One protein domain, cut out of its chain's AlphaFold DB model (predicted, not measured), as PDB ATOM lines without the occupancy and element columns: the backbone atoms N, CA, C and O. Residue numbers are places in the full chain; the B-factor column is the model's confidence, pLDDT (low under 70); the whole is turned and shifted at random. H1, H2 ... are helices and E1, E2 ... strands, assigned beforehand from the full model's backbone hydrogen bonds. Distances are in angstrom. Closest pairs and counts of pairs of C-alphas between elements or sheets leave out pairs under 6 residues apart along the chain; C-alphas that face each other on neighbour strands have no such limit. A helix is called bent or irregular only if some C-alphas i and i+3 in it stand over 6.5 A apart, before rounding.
ATOM      1  N   ARG A 171      67.055 -21.288 -84.151       98.06
ATOM      2  CA  ARG A 171      67.817 -22.510 -84.456       98.06
ATOM      3  C   ARG A 171      66.895 -23.667 -84.837       98.06
ATOM      4  O   ARG A 171      67.081 -24.264 -85.885       98.06
ATOM      5  N   ILE A 172      65.829 -23.905 -84.067       97.94
ATOM      6  CA  ILE A 172      64.801 -24.914 -84.398       97.94
ATOM      7  C   ILE A 172      64.205 -24.651 -85.789       97.94
ATOM      8  O   ILE A 172      64.081 -25.565 -86.602       97.94
ATOM      9  N   GLY A 173      63.849 -23.396 -86.078       97.25
ATOM     10  CA  GLY A 173      63.324 -23.000 -87.383       97.25
ATOM     11  C   GLY A 173      64.332 -23.206 -88.514       97.25
ATOM     12  O   GLY A 173      63.945 -23.667 -89.584       97.25
ATOM     13  N   ALA A 174      65.611 -22.912 -88.273       96.44
ATOM     14  CA  ALA A 174      66.684 -23.127 -89.238       96.44
ATOM     15  C   ALA A 174      66.889 -24.616 -89.548       96.44
ATOM     16  O   ALA A 174      66.962 -24.968 -90.720       96.44
ATOM     17  N   GLU A 175      66.890 -25.492 -88.540       97.00
ATOM     18  CA  GLU A 175      67.027 -26.944 -88.737       97.00
ATOM     19  C   GLU A 175      65.843 -27.548 -89.507       97.00
ATOM     20  O   GLU A 175      66.018 -28.393 -90.390       97.00
ATOM     21  N   ILE A 176      64.621 -27.080 -89.233       96.69
ATOM     22  CA  ILE A 176      63.435 -27.479 -90.004       96.69
ATOM     23  C   ILE A 176      63.543 -26.966 -91.445       96.69
ATOM     24  O   ILE A 176      63.332 -27.730 -92.386       96.69
ATOM     25  N   ALA A 177      63.897 -25.693 -91.636       94.44
ATOM     26  CA  ALA A 177      64.049 -25.099 -92.962       94.44
ATOM     27  C   ALA A 177      65.158 -25.778 -93.778       94.44
ATOM     28  O   ALA A 177      65.015 -25.935 -94.986       94.44
ATOM     29  N   ALA A 178      66.231 -26.230 -93.126       94.62
ATOM     30  CA  ALA A 178      67.331 -26.938 -93.764       94.62
ATOM     31  C   ALA A 178      66.895 -28.271 -94.398       94.62
ATOM     32  O   ALA A 178      67.462 -28.702 -95.401       94.62
ATOM     33  N   GLN A 179      65.883 -28.925 -93.831       95.75
ATOM     34  CA  GLN A 179      65.326 -30.183 -94.337       95.75
ATOM     35  C   GLN A 179      64.146 -29.978 -95.286       95.75
ATOM     36  O   GLN A 179      63.764 -30.904 -96.002       95.75
ATOM     37  N   ALA A 180      63.531 -28.799 -95.255       95.00
ATOM     38  CA  ALA A 180      62.325 -28.530 -96.007       95.00
ATOM     39  C   ALA A 180      62.601 -28.514 -97.512       95.00
ATOM     40  O   ALA A 180      63.597 -27.968 -97.994       95.00
ATOM     41  N   ASP A 181      61.655 -29.074 -98.255       92.69
ATOM     42  CA  ASP A 181      61.523 -28.789 -99.674       92.69
ATOM     43  C   ASP A 181      60.768 -27.462 -99.821       92.69
ATOM     44  O   ASP A 181      59.645 -27.339 -99.329       92.69
ATOM     45  N   LEU A 182      61.409 -26.468-100.442       90.25
ATOM     46  CA  LEU A 182      60.969 -25.073-100.515       90.25
ATOM     47  C   LEU A 182      60.686 -24.620-101.957       90.25
ATOM     48  O   LEU A 182      60.584 -23.417-102.211       90.25
ATOM     49  N   HIS A 183      60.573 -25.556-102.906       87.00
ATOM     50  CA  HIS A 183      60.528 -25.222-104.330       87.00
ATOM     51  C   HIS A 183      59.223 -24.528-104.745       87.00
ATOM     52  O   HIS A 183      59.217 -23.709-105.668       87.00
ATOM     53  N   ASP A 184      58.117 -24.837-104.065       89.94
ATOM     54  CA  ASP A 184      56.830 -24.175-104.238       89.94
ATOM     55  C   ASP A 184      56.080 -24.019-102.899       89.94
ATOM     56  O   ASP A 184      56.351 -24.752-101.943       89.94
ATOM     57  N   PRO A 185      55.112 -23.085-102.804       89.88
ATOM     58  CA  PRO A 185      54.441 -22.778-101.542       89.88
ATOM     59  C   PRO A 185      53.664 -23.942-100.910       89.88
ATOM     60  O   PRO A 185      53.626 -24.045 -99.685       89.88
ATOM     61  N   LEU A 186      53.013 -24.803-101.701       92.62
ATOM     62  CA  LEU A 186      52.210 -25.910-101.167       92.62
ATOM     63  C   LEU A 186      53.113 -27.031-100.655       92.62
ATOM     64  O   LEU A 186      52.892 -27.537 -99.547       92.62
ATOM     65  N   THR A 187      54.154 -27.376-101.416       91.56
ATOM     66  CA  THR A 187      55.153 -28.346-100.957       91.56
ATOM     67  C   THR A 187      55.875 -27.830 -99.717       91.56
ATOM     68  O   THR A 187      55.941 -28.559 -98.730       91.56
ATOM     69  N   ALA A 188      56.277 -26.557 -99.688       91.94
ATOM     70  CA  ALA A 188      56.895 -25.934 -98.517       91.94
ATOM     71  C   ALA A 188      56.028 -26.029 -97.257       91.94
ATOM     72  O   ALA A 188      56.497 -26.456 -96.206       91.94
ATOM     73  N   LEU A 189      54.742 -25.679 -97.343       93.62
ATOM     74  CA  LEU A 189      53.852 -25.744 -96.180       93.62
ATOM     75  C   LEU A 189      53.674 -27.180 -95.673       93.62
ATOM     76  O   LEU A 189      53.708 -27.421 -94.464       93.62
ATOM     77  N   SER A 190      53.490 -28.138 -96.586       95.19
ATOM     78  CA  SER A 190      53.326 -29.546 -96.212       95.19
ATOM     79  C   SER A 190      54.608 -30.165 -95.641       95.19
ATOM     80  O   SER A 190      54.531 -30.875 -94.635       95.19
ATOM     81  N   SER A 191      55.775 -29.851 -96.217       96.00
ATOM     82  CA  SER A 191      57.080 -30.342 -95.767       96.00
ATOM     83  C   SER A 191      57.430 -29.781 -94.389       96.00
ATOM     84  O   SER A 191      57.739 -30.549 -93.479       96.00
ATOM     85  N   ILE A 192      57.255 -28.472 -94.177       95.75
ATOM     86  CA  ILE A 192      57.466 -27.817 -92.879       95.75
ATOM     87  C   ILE A 192      56.537 -28.407 -91.815       95.75
ATOM     88  O   ILE A 192      56.992 -28.729 -90.718       95.75
ATOM     89  N   ASN A 193      55.249 -28.597 -92.122       96.38
ATOM     90  CA  ASN A 193      54.301 -29.192 -91.177       96.38
ATOM     91  C   ASN A 193      54.702 -30.622 -90.773       96.38
ATOM     92  O   ASN A 193      54.640 -30.978 -89.590       96.38
ATOM     93  N   ALA A 194      55.130 -31.441 -91.738       97.50
ATOM     94  CA  ALA A 194      55.601 -32.795 -91.472       97.50
ATOM     95  C   ALA A 194      56.876 -32.791 -90.610       97.50
ATOM     96  O   ALA A 194      56.926 -33.478 -89.589       97.50
ATOM     97  N   LEU A 195      57.868 -31.974 -90.970       97.31
ATOM     98  CA  LEU A 195      59.145 -31.865 -90.263       97.31
ATOM     99  C   LEU A 195      58.974 -31.342 -88.835       97.31
ATOM    100  O   LEU A 195      59.543 -31.906 -87.903       97.31
ATOM    101  N   PHE A 196      58.127 -30.331 -88.636       97.19
ATOM    102  CA  PHE A 196      57.789 -29.836 -87.304       97.19
ATOM    103  C   PHE A 196      57.138 -30.929 -86.444       97.19
ATOM    104  O   PHE A 196      57.525 -31.134 -85.294       97.19
ATOM    105  N   SER A 197      56.183 -31.675 -87.010       97.50
ATOM    106  CA  SER A 197      55.510 -32.774 -86.304       97.50
ATOM    107  C   SER A 197      56.494 -33.878 -85.901       97.50
ATOM    108  O   SER A 197      56.435 -34.382 -84.779       97.50
ATOM    109  N   ILE A 198      57.434 -34.215 -86.790       96.62
ATOM    110  CA  ILE A 198      58.512 -35.175 -86.519       96.62
ATOM    111  C   ILE A 198      59.410 -34.667 -85.387       96.62
ATOM    112  O   ILE A 198      59.639 -35.403 -84.427       96.62
ATOM    113  N   ALA A 199      59.877 -33.419 -85.462       97.44
ATOM    114  CA  ALA A 199      60.733 -32.821 -84.441       97.44
ATOM    115  C   ALA A 199      60.049 -32.811 -83.064       97.44
ATOM    116  O   ALA A 199      60.647 -33.209 -82.067       97.44
ATOM    117  N   MET A 200      58.765 -32.452 -82.990       97.19
ATOM    118  CA  MET A 200      58.021 -32.478 -81.726       97.19
ATOM    119  C   MET A 200      57.811 -33.894 -81.189       97.19
ATOM    120  O   MET A 200      57.938 -34.107 -79.984       97.19
ATOM    121  N   GLY A 201      57.569 -34.880 -82.056       96.69
ATOM    122  CA  GLY A 201      57.500 -36.287 -81.652       96.69
ATOM    123  C   GLY A 201      58.830 -36.818 -81.103       96.69
ATOM    124  O   GLY A 201      58.850 -37.512 -80.081       96.69
ATOM    125  N   ARG A 202      59.952 -36.448 -81.735       97.50
ATOM    126  CA  ARG A 202      61.308 -36.764 -81.256       97.50
ATOM    127  C   ARG A 202      61.575 -36.114 -79.902       97.50
ATOM    128  O   ARG A 202      61.925 -36.820 -78.961       97.50
ATOM    129  N   ALA A 203      61.318 -34.811 -79.780       97.31
ATOM    130  CA  ALA A 203      61.491 -34.071 -78.533       97.31
ATOM    131  C   ALA A 203      60.670 -34.693 -77.399       97.31
ATOM    132  O   ALA A 203      61.202 -34.940 -76.322       97.31
ATOM    133  N   TRP A 204      59.396 -35.007 -77.652       96.94
ATOM    134  CA  TRP A 204      58.520 -35.660 -76.683       96.94
ATOM    135  C   TRP A 204      59.076 -37.005 -76.211       96.94
ATOM    136  O   TRP A 204      59.139 -37.267 -75.009       96.94
ATOM    137  N   THR A 205      59.525 -37.836 -77.155       97.81
ATOM    138  CA  THR A 205      60.112 -39.150 -76.865       97.81
ATOM    139  C   THR A 205      61.351 -39.016 -75.985       97.81
ATOM    140  O   THR A 205      61.446 -39.673 -74.950       97.81
ATOM    141  N   THR A 206      62.278 -38.136 -76.358       96.81
ATOM    142  CA  THR A 206      63.533 -37.930 -75.629       96.81
ATOM    143  C   THR A 206      63.298 -37.313 -74.253       96.81
ATOM    144  O   THR A 206      63.856 -37.796 -73.272       96.81
ATOM    145  N   VAL A 207      62.436 -36.297 -74.146       97.38
ATOM    146  CA  VAL A 207      62.107 -35.652 -72.867       97.38
ATOM    147  C   VAL A 207      61.497 -36.664 -71.897       97.38
ATOM    148  O   VAL A 207      61.946 -36.768 -70.759       97.38
ATOM    149  N   LEU A 208      60.521 -37.466 -72.332       97.38
ATOM    150  CA  LEU A 208      59.966 -38.524 -71.484       97.38
ATOM    151  C   LEU A 208      61.004 -39.592 -71.133       97.38
ATOM    152  O   LEU A 208      61.055 -40.047 -69.994       97.38
ATOM    153  N   GLY A 209      61.807 -40.021 -72.103       95.81
ATOM    154  CA  GLY A 209      62.785 -41.083 -71.898       95.81
ATOM    155  C   GLY A 209      63.893 -40.706 -70.915       95.81
ATOM    156  O   GLY A 209      64.288 -41.541 -70.100       95.81
ATOM    157  N   GLU A 210      64.370 -39.463 -70.980       95.69
ATOM    158  CA  GLU A 210      65.619 -39.052 -70.335       95.69
ATOM    159  C   GLU A 210      65.452 -38.034 -69.204       95.69
ATOM    160  O   GLU A 210      66.275 -38.034 -68.295       95.69
ATOM    161  N   ASP A 211      64.417 -37.189 -69.231       97.50
ATOM    162  CA  ASP A 211      64.293 -36.073 -68.280       97.50
ATOM    163  C   ASP A 211      63.286 -36.350 -67.152       97.50
ATOM    164  O   ASP A 211      63.258 -35.638 -66.146       97.50
ATOM    165  N   PHE A 212      62.448 -37.381 -67.303       97.62
ATOM    166  CA  PHE A 212      61.479 -37.792 -66.290       97.62
ATOM    167  C   PHE A 212      61.940 -39.031 -65.522       97.62
ATOM    168  O   PHE A 212      62.118 -40.117 -66.080       97.62
ATOM    169  N   HIS A 213      62.002 -38.898 -64.201       95.75
ATOM    170  CA  HIS A 213      62.237 -39.998 -63.274       95.75
ATOM    171  C   HIS A 213      60.961 -40.292 -62.491       95.75
ATOM    172  O   HIS A 213      60.313 -39.388 -61.967       95.75
ATOM    173  N   THR A 214      60.574 -41.563 -62.423       94.88
ATOM    174  CA  THR A 214      59.304 -41.973 -61.811       94.88
ATOM    175  C   THR A 214      59.488 -43.159 -60.882       94.88
ATOM    176  O   THR A 214      60.218 -44.097 -61.209       94.88
ATOM    177  N   ASP A 215      58.726 -43.164 -59.796       89.75
ATOM    178  CA  ASP A 215      58.418 -44.347 -58.991       89.75
ATOM    179  C   ASP A 215      56.889 -44.514 -58.858       89.75
ATOM    180  O   ASP A 215      56.122 -43.897 -59.597       89.75
ATOM    181  N   ALA A 216      56.420 -45.387 -57.960       85.69
ATOM    182  CA  ALA A 216      54.994 -45.688 -57.814       85.69
ATOM    183  C   ALA A 216      54.131 -44.499 -57.340       85.69
ATOM    184  O   ALA A 216      52.921 -44.503 -57.566       85.69
ATOM    185  N   THR A 217      54.712 -43.502 -56.665       90.00
ATOM    186  CA  THR A 217      53.973 -42.393 -56.020       90.00
ATOM    187  C   THR A 217      54.582 -41.015 -56.263       90.00
ATOM    188  O   THR A 217      54.074 -40.013 -55.750       90.00
ATOM    189  N   ASN A 218      55.672 -40.957 -57.022       93.81
ATOM    190  CA  ASN A 218      56.440 -39.752 -57.253       93.81
ATOM    191  C   ASN A 218      56.916 -39.657 -58.708       93.81
ATOM    192  O   ASN A 218      57.210 -40.652 -59.372       93.81
ATOM    193  N   VAL A 219      56.998 -38.417 -59.184       97.06
ATOM    194  CA  VAL A 219      57.522 -38.040 -60.498       97.06
ATOM    195  C   VAL A 219      58.424 -36.836 -60.298       97.06
ATOM    196  O   VAL A 219      58.049 -35.902 -59.588       97.06
ATOM    197  N   ASP A 220      59.582 -36.849 -60.934       97.12
ATOM    198  CA  ASP A 220      60.522 -35.743 -60.962       97.12
ATOM    199  C   ASP A 220      60.924 -35.434 -62.402       97.12
ATOM    200  O   ASP A 220      61.308 -36.333 -63.151       97.12
ATOM    201  N   TYR A 221      60.842 -34.159 -62.772       97.50
ATOM    202  CA  TYR A 221      61.446 -33.635 -63.991       97.50
ATOM    203  C   TYR A 221      62.831 -33.073 -63.653       97.50
ATOM    204  O   TYR A 221      62.943 -32.026 -63.009       97.50
ATOM    205  N   VAL A 222      63.879 -33.796 -64.046       96.62
ATOM    206  CA  VAL A 222      65.289 -33.467 -63.783       96.62
ATOM    207  C   VAL A 222      66.055 -33.600 -65.096       96.62
ATOM    208  O   VAL A 222      66.673 -34.630 -65.357       96.62
ATOM    209  N   PRO A 223      65.975 -32.589 -65.971       96.75
ATOM    210  CA  PRO A 223      66.514 -32.716 -67.308       96.75
ATOM    211  C   PRO A 223      68.044 -32.672 -67.310       96.75
ATOM    212  O   PRO A 223      68.659 -31.855 -66.621       96.75
ATOM    213  N   GLY A 224      68.661 -33.518 -68.136       95.44
ATOM    214  CA  GLY A 224      70.114 -33.501 -68.362       95.44
ATOM    215  C   GLY A 224      70.575 -32.372 -69.292       95.44
ATOM    216  O   GLY A 224      71.747 -31.996 -69.282       95.44
ATOM    217  N   LYS A 225      69.653 -31.816 -70.086       96.31
ATOM    218  CA  LYS A 225      69.867 -30.678 -70.991       96.31
ATOM    219  C   LYS A 225      68.721 -29.669 -70.857       96.31
ATOM    220  O   LYS A 225      67.590 -30.088 -70.625       96.31
ATOM    221  N   PRO A 226      68.951 -28.360 -71.067       96.75
ATOM    222  CA  PRO A 226      67.863 -27.390 -71.148       96.75
ATOM    223  C   PRO A 226      66.815 -27.786 -72.197       96.75
ATOM    224  O   PRO A 226      67.154 -28.348 -73.241       96.75
ATOM    225  N   LEU A 227      65.546 -27.438 -71.955       97.50
ATOM    226  CA  LEU A 227      64.446 -27.736 -72.881       97.50
ATOM    227  C   LEU A 227      64.698 -27.154 -74.282       97.50
ATOM    228  O   LEU A 227      64.405 -27.812 -75.276       97.50
ATOM    229  N   ALA A 228      65.295 -25.962 -74.372       97.38
ATOM    230  CA  ALA A 228      65.719 -25.372 -75.638       97.38
ATOM    231  C   ALA A 228      66.641 -26.306 -76.435       97.38
ATOM    232  O   ALA A 228      66.391 -26.554 -77.612       97.38
ATOM    233  N   GLN A 229      67.652 -26.884 -75.781       96.88
ATOM    234  CA  GLN A 229      68.578 -27.804 -76.434       96.88
ATOM    235  C   GLN A 229      67.886 -29.105 -76.846       96.88
ATOM    236  O   GLN A 229      68.128 -29.586 -77.943       96.88
ATOM    237  N   ARG A 230      66.969 -29.646 -76.028       97.12
ATOM    238  CA  ARG A 230      66.159 -30.822 -76.409       97.12
ATOM    239  C   ARG A 230      65.366 -30.584 -77.696       97.12
ATOM    240  O   ARG A 230      65.256 -31.485 -78.521       97.12
ATOM    241  N   LEU A 231      64.806 -29.386 -77.856       97.88
ATOM    242  CA  LEU A 231      64.030 -29.014 -79.039       97.88
ATOM    243  C   LEU A 231      64.920 -28.780 -80.268       97.88
ATOM    244  O   LEU A 231      64.534 -29.186 -81.360       97.88
ATOM    245  N   ILE A 232      66.096 -28.164 -80.091       97.44
ATOM    246  CA  ILE A 232      67.098 -28.003 -81.157       97.44
ATOM    247  C   ILE A 232      67.581 -29.380 -81.626       97.44
ATOM    248  O   ILE A 232      67.458 -29.688 -82.808       97.44
ATOM    249  N   ASP A 233      68.018 -30.239 -80.699       96.81
ATOM    250  CA  ASP A 233      68.482 -31.601 -80.990       96.81
ATOM    251  C   ASP A 233      67.411 -32.412 -81.743       96.81
ATOM    252  O   ASP A 233      67.701 -33.162 -82.669       96.81
ATOM    253  N   ALA A 234      66.142 -32.265 -81.359       97.25
ATOM    254  CA  ALA A 234      65.050 -32.986 -82.001       97.25
ATOM    255  C   ALA A 234      64.747 -32.506 -83.433       97.25
ATOM    256  O   ALA A 234      64.212 -33.283 -84.234       97.25
ATOM    257  N   ALA A 235      65.052 -31.242 -83.739       97.38
ATOM    258  CA  ALA A 235      64.901 -30.658 -85.067       97.38
ATOM    259  C   ALA A 235      66.093 -30.972 -85.985       97.38
ATOM    260  O   ALA A 235      65.898 -31.055 -87.196       97.38
ATOM    261  N   ASP A 236      67.284 -31.189 -85.424       96.06
ATOM    262  CA  ASP A 236      68.520 -31.442 -86.165       96.06
ATOM    263  C   ASP A 236      68.495 -32.808 -86.897       96.06
ATOM    264  O   ASP A 236      68.385 -33.861 -86.258       96.06
ATOM    265  N   PRO A 237      68.618 -32.843 -88.240       91.38
ATOM    266  CA  PRO A 237      68.639 -34.087 -89.013       91.38
ATOM    267  C   PRO A 237      69.915 -34.911 -88.834       91.38
ATOM    268  O   PRO A 237      69.943 -36.083 -89.215       91.38
ATOM    269  N   ARG A 238      70.991 -34.310 -88.318       91.62
ATOM    270  CA  ARG A 238      72.280 -34.976 -88.101       91.62
ATOM    271  C   ARG A 238      72.212 -35.930 -86.911       91.62
ATOM    272  O   ARG A 238      73.006 -36.868 -86.845       91.62
ATOM    273  N   LEU A 239      71.275 -35.704 -85.991       92.25
ATOM    274  CA  LEU A 239      71.045 -36.570 -84.845       92.25
ATOM    275  C   LEU A 239      70.077 -37.699 -85.215       92.25
ATOM    276  O   LEU A 239      69.028 -37.495 -85.828       92.25
ATOM    277  N   GLY A 240      70.444 -38.925 -84.838       86.81
ATOM    278  CA  GLY A 240      69.620 -40.102 -85.090       86.81
ATOM    279  C   GLY A 240      68.248 -39.988 -84.421       86.81
ATOM    280  O   GLY A 240      68.135 -39.568 -83.269       86.81
ATOM    281  N   ALA A 241      67.195 -40.395 -85.134       88.94
ATOM    282  CA  ALA A 241      65.861 -40.477 -84.549       88.94
ATOM    283  C   ALA A 241      65.823 -41.524 -83.416       88.94
ATOM    284  O   ALA A 241      66.522 -42.539 -83.512       88.94
ATOM    285  N   PRO A 242      64.978 -41.337 -82.382       93.50
ATOM    286  CA  PRO A 242      64.795 -42.341 -81.345       93.50
ATOM    287  C   PRO A 242      64.395 -43.699 -81.934       93.50
ATOM    288  O   PRO A 242      63.504 -43.785 -82.783       93.50
ATOM    289  N   GLY A 243      65.044 -44.765 -81.469       94.62
ATOM    290  CA  GLY A 243      64.715 -46.136 -81.847       94.62
ATOM    291  C   GLY A 243      63.358 -46.582 -81.297       94.62
ATOM    292  O   GLY A 243      62.805 -45.978 -80.375       94.62
ATOM    293  N   THR A 244      62.830 -47.692 -81.815       95.50
ATOM    294  CA  THR A 244      61.537 -48.256 -81.381       95.50
ATOM    295  C   THR A 244      61.477 -48.511 -79.877       95.50
ATOM    296  O   THR A 244      60.461 -48.229 -79.246       95.50
ATOM    297  N   ASP A 245      62.574 -48.982 -79.289       96.56
ATOM    298  CA  ASP A 245      62.653 -49.289 -77.860       96.56
ATOM    299  C   ASP A 245      62.594 -48.013 -77.013       96.56
ATOM    300  O   ASP A 245      61.954 -47.991 -75.961       96.56
ATOM    301  N   GLN A 246      63.195 -46.920 -77.496       95.94
ATOM    302  CA  GLN A 246      63.130 -45.612 -76.839       95.94
ATOM    303  C   GLN A 246      61.713 -45.033 -76.904       95.94
ATOM    304  O   GLN A 246      61.225 -44.510 -75.903       95.94
ATOM    305  N   VAL A 247      61.020 -45.188 -78.037       96.81
ATOM    306  CA  VAL A 247      59.606 -44.793 -78.178       96.81
ATOM    307  C   VAL A 247      58.726 -45.573 -77.197       96.81
ATOM    308  O   VAL A 247      57.956 -44.977 -76.442       96.81
ATOM    309  N   GLN A 248      58.884 -46.896 -77.124       97.00
ATOM    310  CA  GLN A 248      58.132 -47.730 -76.180       97.00
ATOM    311  C   GLN A 248      58.445 -47.381 -74.720       97.00
ATOM    312  O   GLN A 248      57.541 -47.351 -73.882       97.00
ATOM    313  N   ALA A 249      59.711 -47.102 -74.401       96.25
ATOM    314  CA  ALA A 249      60.120 -46.669 -73.069       96.25
ATOM    315  C   ALA A 249      59.494 -45.314 -72.697       96.25
ATOM    316  O   ALA A 249      59.012 -45.157 -71.575       96.25
ATOM    317  N   ALA A 250      59.420 -44.366 -73.634       97.19
ATOM    318  CA  ALA A 250      58.746 -43.087 -73.430       97.19
ATOM    319  C   ALA A 250      57.239 -43.268 -73.168       97.19
ATOM    320  O   ALA A 250      56.700 -42.705 -72.214       97.19
ATOM    321  N   GLU A 251      56.551 -44.121 -73.933       96.75
ATOM    322  CA  GLU A 251      55.138 -44.454 -73.689       96.75
ATOM    323  C   GLU A 251      54.914 -45.129 -72.326       96.75
ATOM    324  O   GLU A 251      53.907 -44.894 -71.647       96.75
ATOM    325  N   GLN A 252      55.838 -45.996 -71.905       96.62
ATOM    326  CA  GLN A 252      55.814 -46.595 -70.570       96.62
ATOM    327  C   GLN A 252      56.028 -45.538 -69.486       96.62
ATOM    328  O   GLN A 252      55.282 -45.528 -68.504       96.62
ATOM    329  N   ARG A 253      56.978 -44.616 -69.677       97.56
ATOM    330  CA  ARG A 253      57.205 -43.504 -68.751       97.56
ATOM    331  C   ARG A 253      55.957 -42.645 -68.611       97.56
ATOM    332  O   ARG A 253      55.552 -42.350 -67.493       97.56
ATOM    333  N   TRP A 254      55.298 -42.304 -69.715       97.19
ATOM    334  CA  TRP A 254      54.056 -41.532 -69.681       97.19
ATOM    335  C   TRP A 254      52.961 -42.213 -68.846       97.19
ATOM    336  O   TRP A 254      52.295 -41.577 -68.022       97.19
ATOM    337  N   ARG A 255      52.812 -43.535 -68.994       96.81
ATOM    338  CA  ARG A 255      51.897 -44.323 -68.156       96.81
ATOM    339  C   ARG A 255      52.286 -44.273 -66.679       96.81
ATOM    340  O   ARG A 255      51.408 -44.091 -65.841       96.81
ATOM    341  N   GLN A 256      53.573 -44.390 -66.353       96.81
ATOM    342  CA  GLN A 256      54.071 -44.301 -64.973       96.81
ATOM    343  C   GLN A 256      53.804 -42.923 -64.354       96.81
ATOM    344  O   GLN A 256      53.299 -42.854 -63.237       96.81
ATOM    345  N   ILE A 257      54.050 -41.841 -65.101       96.75
ATOM    346  CA  ILE A 257      53.722 -40.468 -64.686       96.75
ATOM    347  C   ILE A 257      52.230 -40.357 -64.358       96.75
ATOM    348  O   ILE A 257      51.860 -39.848 -63.302       96.75
ATOM    349  N   THR A 258      51.375 -40.880 -65.241       96.06
ATOM    350  CA  THR A 258      49.917 -40.859 -65.059       96.06
ATOM    351  C   THR A 258      49.499 -41.627 -63.802       96.06
ATOM    352  O   THR A 258      48.710 -41.123 -63.005       96.06
ATOM    353  N   VAL A 259      50.051 -42.826 -63.583       96.25
ATOM    354  CA  VAL A 259      49.767 -43.646 -62.394       96.25
ATOM    355  C   VAL A 259      50.196 -42.932 -61.111       96.25
ATOM    356  O   VAL A 259      49.400 -42.841 -60.179       96.25
ATOM    357  N   ALA A 260      51.409 -42.378 -61.069       96.06
ATOM    358  CA  ALA A 260      51.914 -41.658 -59.903       96.06
ATOM    359  C   ALA A 260      51.081 -40.399 -59.600       96.06
ATOM    360  O   ALA A 260      50.762 -40.131 -58.441       96.06
ATOM    361  N   ALA A 261      50.658 -39.663 -60.634       95.06
ATOM    362  CA  ALA A 261      49.786 -38.500 -60.485       95.06
ATOM    363  C   ALA A 261      48.395 -38.868 -59.941       95.06
ATOM    364  O   ALA A 261      47.841 -38.124 -59.138       95.06
ATOM    365  N   VAL A 262      47.837 -40.021 -60.326       96.12
ATOM    366  CA  VAL A 262      46.567 -40.519 -59.768       96.12
ATOM    367  C   VAL A 262      46.741 -41.014 -58.329       96.12
ATOM    368  O   VAL A 262      45.865 -40.784 -57.498       96.12
ATOM    369  N   ALA A 263      47.861 -41.671 -58.014       96.00
ATOM    370  CA  ALA A 263      48.137 -42.207 -56.682       96.00
ATOM    371  C   ALA A 263      48.422 -41.112 -55.638       96.00
ATOM    372  O   ALA A 263      48.050 -41.257 -54.474       96.00
ATOM    373  N   ASN A 264      49.069 -40.016 -56.042       95.62
ATOM    374  CA  ASN A 264      49.433 -38.902 -55.167       95.62
ATOM    375  C   ASN A 264      49.242 -37.541 -55.871       95.62
ATOM    376  O   ASN A 264      50.215 -36.839 -56.160       95.62
ATOM    377  N   PRO A 265      47.993 -37.126 -56.143       93.81
ATOM    378  CA  PRO A 265      47.724 -35.937 -56.950       93.81
ATOM    379  C   PRO A 265      48.224 -34.650 -56.293       93.81
ATOM    380  O   PRO A 265      48.771 -33.787 -56.974       93.81
ATOM    381  N   LEU A 266      48.088 -34.529 -54.968       95.81
ATOM    382  CA  LEU A 266      48.492 -33.329 -54.229       95.81
ATOM    383  C   LEU A 266      50.014 -33.203 -54.074       95.81
ATOM    384  O   LEU A 266      50.508 -32.087 -53.933       95.81
ATOM    385  N   GLY A 267      50.755 -34.314 -54.111       93.38
ATOM    386  CA  GLY A 267      52.217 -34.302 -54.067       93.38
ATOM    387  C   GLY A 267      52.863 -34.185 -55.448       93.38
ATOM    388  O   GLY A 267      53.824 -33.438 -55.615       93.38
ATOM    389  N   VAL A 268      52.335 -34.900 -56.445       95.62
ATOM    390  CA  VAL A 268      52.942 -34.989 -57.782       95.62
ATOM    391  C   VAL A 268      52.591 -33.786 -58.649       95.62
ATOM    392  O   VAL A 268      53.490 -33.160 -59.207       95.62
ATOM    393  N   VAL A 269      51.304 -33.434 -58.767       94.94
ATOM    394  CA  VAL A 269      50.858 -32.451 -59.769       94.94
ATOM    395  C   VAL A 269      51.426 -31.051 -59.501       94.94
ATOM    396  O   VAL A 269      52.021 -30.489 -60.421       94.94
ATOM    397  N   PRO A 270      51.339 -30.476 -58.282       97.00
ATOM    398  CA  PRO A 270      51.903 -29.151 -58.022       97.00
ATOM    399  C   PRO A 270      53.428 -29.115 -58.157       97.00
ATOM    400  O   PRO A 270      53.970 -28.148 -58.692       97.00
ATOM    401  N   LYS A 271      54.124 -30.172 -57.707       96.38
ATOM    402  CA  LYS A 271      55.585 -30.268 -57.819       96.38
ATOM    403  C   LYS A 271      56.016 -30.266 -59.280       96.38
ATOM    404  O   LYS A 271      56.857 -29.458 -59.670       96.38
ATOM    405  N   LEU A 272      55.401 -31.131 -60.085       96.50
ATOM    406  CA  LEU A 272      55.724 -31.239 -61.496       96.50
ATOM    407  C   LEU A 272      55.377 -29.949 -62.251       96.50
ATOM    408  O   LEU A 272      56.171 -29.491 -63.066       96.50
ATOM    409  N   ALA A 273      54.243 -29.315 -61.936       96.38
ATOM    410  CA  ALA A 273      53.888 -28.016 -62.503       96.38
ATOM    411  C   ALA A 273      54.963 -26.952 -62.218       96.38
ATOM    412  O   ALA A 273      55.330 -26.204 -63.120       96.38
ATOM    413  N   GLY A 274      55.514 -26.915 -60.999       97.50
ATOM    414  CA  GLY A 274      56.619 -26.020 -60.644       97.50
ATOM    415  C   GLY A 274      57.911 -26.315 -61.414       97.50
ATOM    416  O   GLY A 274      58.524 -25.397 -61.955       97.50
ATOM    417  N   GLN A 275      58.303 -27.589 -61.515       97.69
ATOM    418  CA  GLN A 275      59.496 -28.009 -62.266       97.69
ATOM    419  C   GLN A 275      59.378 -27.657 -63.758       97.69
ATOM    420  O   GLN A 275      60.292 -27.064 -64.335       97.69
ATOM    421  N   LEU A 276      58.228 -27.948 -64.371       97.25
ATOM    422  CA  LEU A 276      57.963 -27.626 -65.773       97.25
ATOM    423  C   LEU A 276      57.860 -26.115 -66.003       97.25
ATOM    424  O   LEU A 276      58.376 -25.625 -67.004       97.25
ATOM    425  N   ALA A 277      57.260 -25.353 -65.083       97.25
ATOM    426  CA  ALA A 277      57.245 -23.892 -65.165       97.25
ATOM    427  C   ALA A 277      58.666 -23.303 -65.149       97.25
ATOM    428  O   ALA A 277      58.936 -22.357 -65.886       97.25
ATOM    429  N   GLY A 278      59.587 -23.889 -64.376       97.56
ATOM    430  CA  GLY A 278      61.008 -23.530 -64.411       97.56
ATOM    431  C   GLY A 278      61.648 -23.786 -65.778       97.56
ATOM    432  O   GLY A 278      62.314 -22.905 -66.318       97.56
ATOM    433  N   ALA A 279      61.386 -24.951 -66.378       97.38
ATOM    434  CA  ALA A 279      61.875 -25.295 -67.716       97.38
ATOM    435  C   ALA A 279      61.347 -24.340 -68.799       97.38
ATOM    436  O   ALA A 279      62.103 -23.886 -69.657       97.38
ATOM    437  N   TRP A 280      60.060 -23.986 -68.728       96.81
ATOM    438  CA  TRP A 280      59.443 -22.987 -69.602       96.81
ATOM    439  C   TRP A 280      60.031 -21.590 -69.397       96.81
ATOM    440  O   TRP A 280      60.298 -20.895 -70.375       96.81
ATOM    441  N   GLY A 281      60.267 -21.183 -68.148       97.38
ATOM    442  CA  GLY A 281      60.927 -19.917 -67.834       97.38
ATOM    443  C   GLY A 281      62.329 -19.834 -68.439       97.38
ATOM    444  O   GLY A 281      62.673 -18.818 -69.044       97.38
ATOM    445  N   GLN A 282      63.102 -20.921 -68.356       97.56
ATOM    446  CA  GLN A 282      64.411 -21.008 -69.003       97.56
ATOM    447  C   GLN A 282      64.293 -20.949 -70.530       97.56
ATOM    448  O   GLN A 282      65.007 -20.171 -71.147       97.56
ATOM    449  N   LEU A 283      63.344 -21.669 -71.139       97.56
ATOM    450  CA  LEU A 283      63.118 -21.611 -72.587       97.56
ATOM    451  C   LEU A 283      62.783 -20.187 -73.070       97.56
ATOM    452  O   LEU A 283      63.211 -19.788 -74.150       97.56
ATOM    453  N   VAL A 284      62.038 -19.402 -72.284       97.44
ATOM    454  CA  VAL A 284      61.797 -17.981 -72.588       97.44
ATOM    455  C   VAL A 284      63.101 -17.178 -72.525       97.44
ATOM    456  O   VAL A 284      63.364 -16.383 -73.427       97.44
ATOM    457  N   ALA A 285      63.937 -17.402 -71.507       97.56
ATOM    458  CA  ALA A 285      65.245 -16.754 -71.389       97.56
ATOM    459  C   ALA A 285      66.196 -17.137 -72.539       97.56
ATOM    460  O   ALA A 285      66.877 -16.271 -73.084       97.56
ATOM    461  N   ASP A 286      66.161 -18.393 -72.990       97.44
ATOM    462  CA  ASP A 286      66.921 -18.914 -74.138       97.44
ATOM    463  C   ASP A 286      66.482 -18.302 -75.485       97.44
ATOM    464  O   ASP A 286      67.063 -18.601 -76.530       97.44
ATOM    465  N   ASN A 287      65.453 -17.450 -75.477       98.00
ATOM    466  CA  ASN A 287      64.925 -16.728 -76.632       98.00
ATOM    467  C   ASN A 287      64.876 -15.204 -76.421       98.00
ATOM    468  O   ASN A 287      64.209 -14.498 -77.183       98.00
ATOM    469  N   ALA A 288      65.566 -14.681 -75.402       97.44
ATOM    470  CA  ALA A 288      65.545 -13.259 -75.064       97.44
ATOM    471  C   ALA A 288      66.005 -12.348 -76.220       97.44
ATOM    472  O   ALA A 288      65.489 -11.236 -76.364       97.44
ATOM    473  N   ASP A 289      66.912 -12.816 -77.083       97.00
ATOM    474  CA  ASP A 289      67.411 -12.019 -78.207       97.00
ATOM    475  C   ASP A 289      66.362 -11.852 -79.316       97.00
ATOM    476  O   ASP A 289      66.364 -10.842 -80.018       97.00
TER     477      ASP A 289
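This is residues 171 to 289 of the 334 residues of an uncharacterized protein of Nocardia cerradoensis (UniProt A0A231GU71). H4 and H5 make a V that meets at a corner, with the small hairpin of E1 and E2 between its two arms; across the open side lie H3, which reaches H5 near its last turns, and the long H2, whose last turns pack on H4. H1 and H3 run nearly parallel, side by side but staggered along their length, and both pack across H2 at a steep tilt. The printed part has 119 residues with five named helices and two named strands, in the order H1, H2, E1, E2, H3, H4, H5; the class is mostly helix, and the two-stranded sheet is antiparallel. The whole is only just loose, close to compact, with a radius of gyration of the C-alphas of 16.4 A and spans of 52 by 36 by 23 A.

Find C-alpha 171 at (67.817, -22.510, -84.456); from there H1 runs to residue 179. H2, residues 185 to 210, begins at (54.441, -22.778, -101.542) and is 36.9 A long. Next come E1, residues 212 to 214, 6.5 A, and E2, residues 219 to 221, 6.9 A. H3 is residues 227 to 235, 12.5 A. H4, residues 244 to 263, measures 28.7 A. H5, residues 265 to 285, measures 29.7 A and ends at (65.245, -16.754, -71.389); it is irregular, but only just, with C-alphas 267 and 270 6.50 A apart.

Start at the hub, H2 and H3, which touch three helices each. They touch each other, closest at the C-alphas of Ala 199 and Ala 235, 4.7 A, at a steep tilt of 52 degrees, opposite ways. H1 touches H3 at the C-alphas of Ile 172 and Ile 232, 5.0 A, at a shallow tilt of 6 degrees, the same way. H1 also touches H2, with residues 192 to 196 of H2 alone; the closest C-alphas, those of Ile 176 and Leu 195, are 6.1 A apart. Look at residues 205 to 209 of H2: they alone touch H4, closest at the C-alphas of Gly 209 and Ala 250, 4.8 A, at a steep tilt of 63 degrees. H3 touches H5 at the C-alphas of Ala 228 and Leu 283, 5.5 A, about perpendicular at 73 degrees, only just past steep. H4 and H5 only just touch, with 3 pairs of C-alphas within 8 A, and only at the corner; the closest C-alphas are those of Ala 261 and Val 268, 5.4 A. In the hairpin of E1 and E2, N 213 and O 220 are within hydrogen-bond range at 2.9 A. The C-alphas of Val 219 and Val 268, the closest of E2 and H5, are 6.1 A apart. H2 and H5 are apart. H1, H2, H3 and H4 have every O i to N i+4 pair within hydrogen-bond range; H5 has 15 of 17.

The two C-alphas farthest apart, those of His 183 and Asn 264, are 52.2 A apart. The printed part has no cut and no long link; that from H3 to H4, 8 residues, is short, and the others are tight. The mean pLDDT of the printed part is 95.7, and no printed residue is under 70.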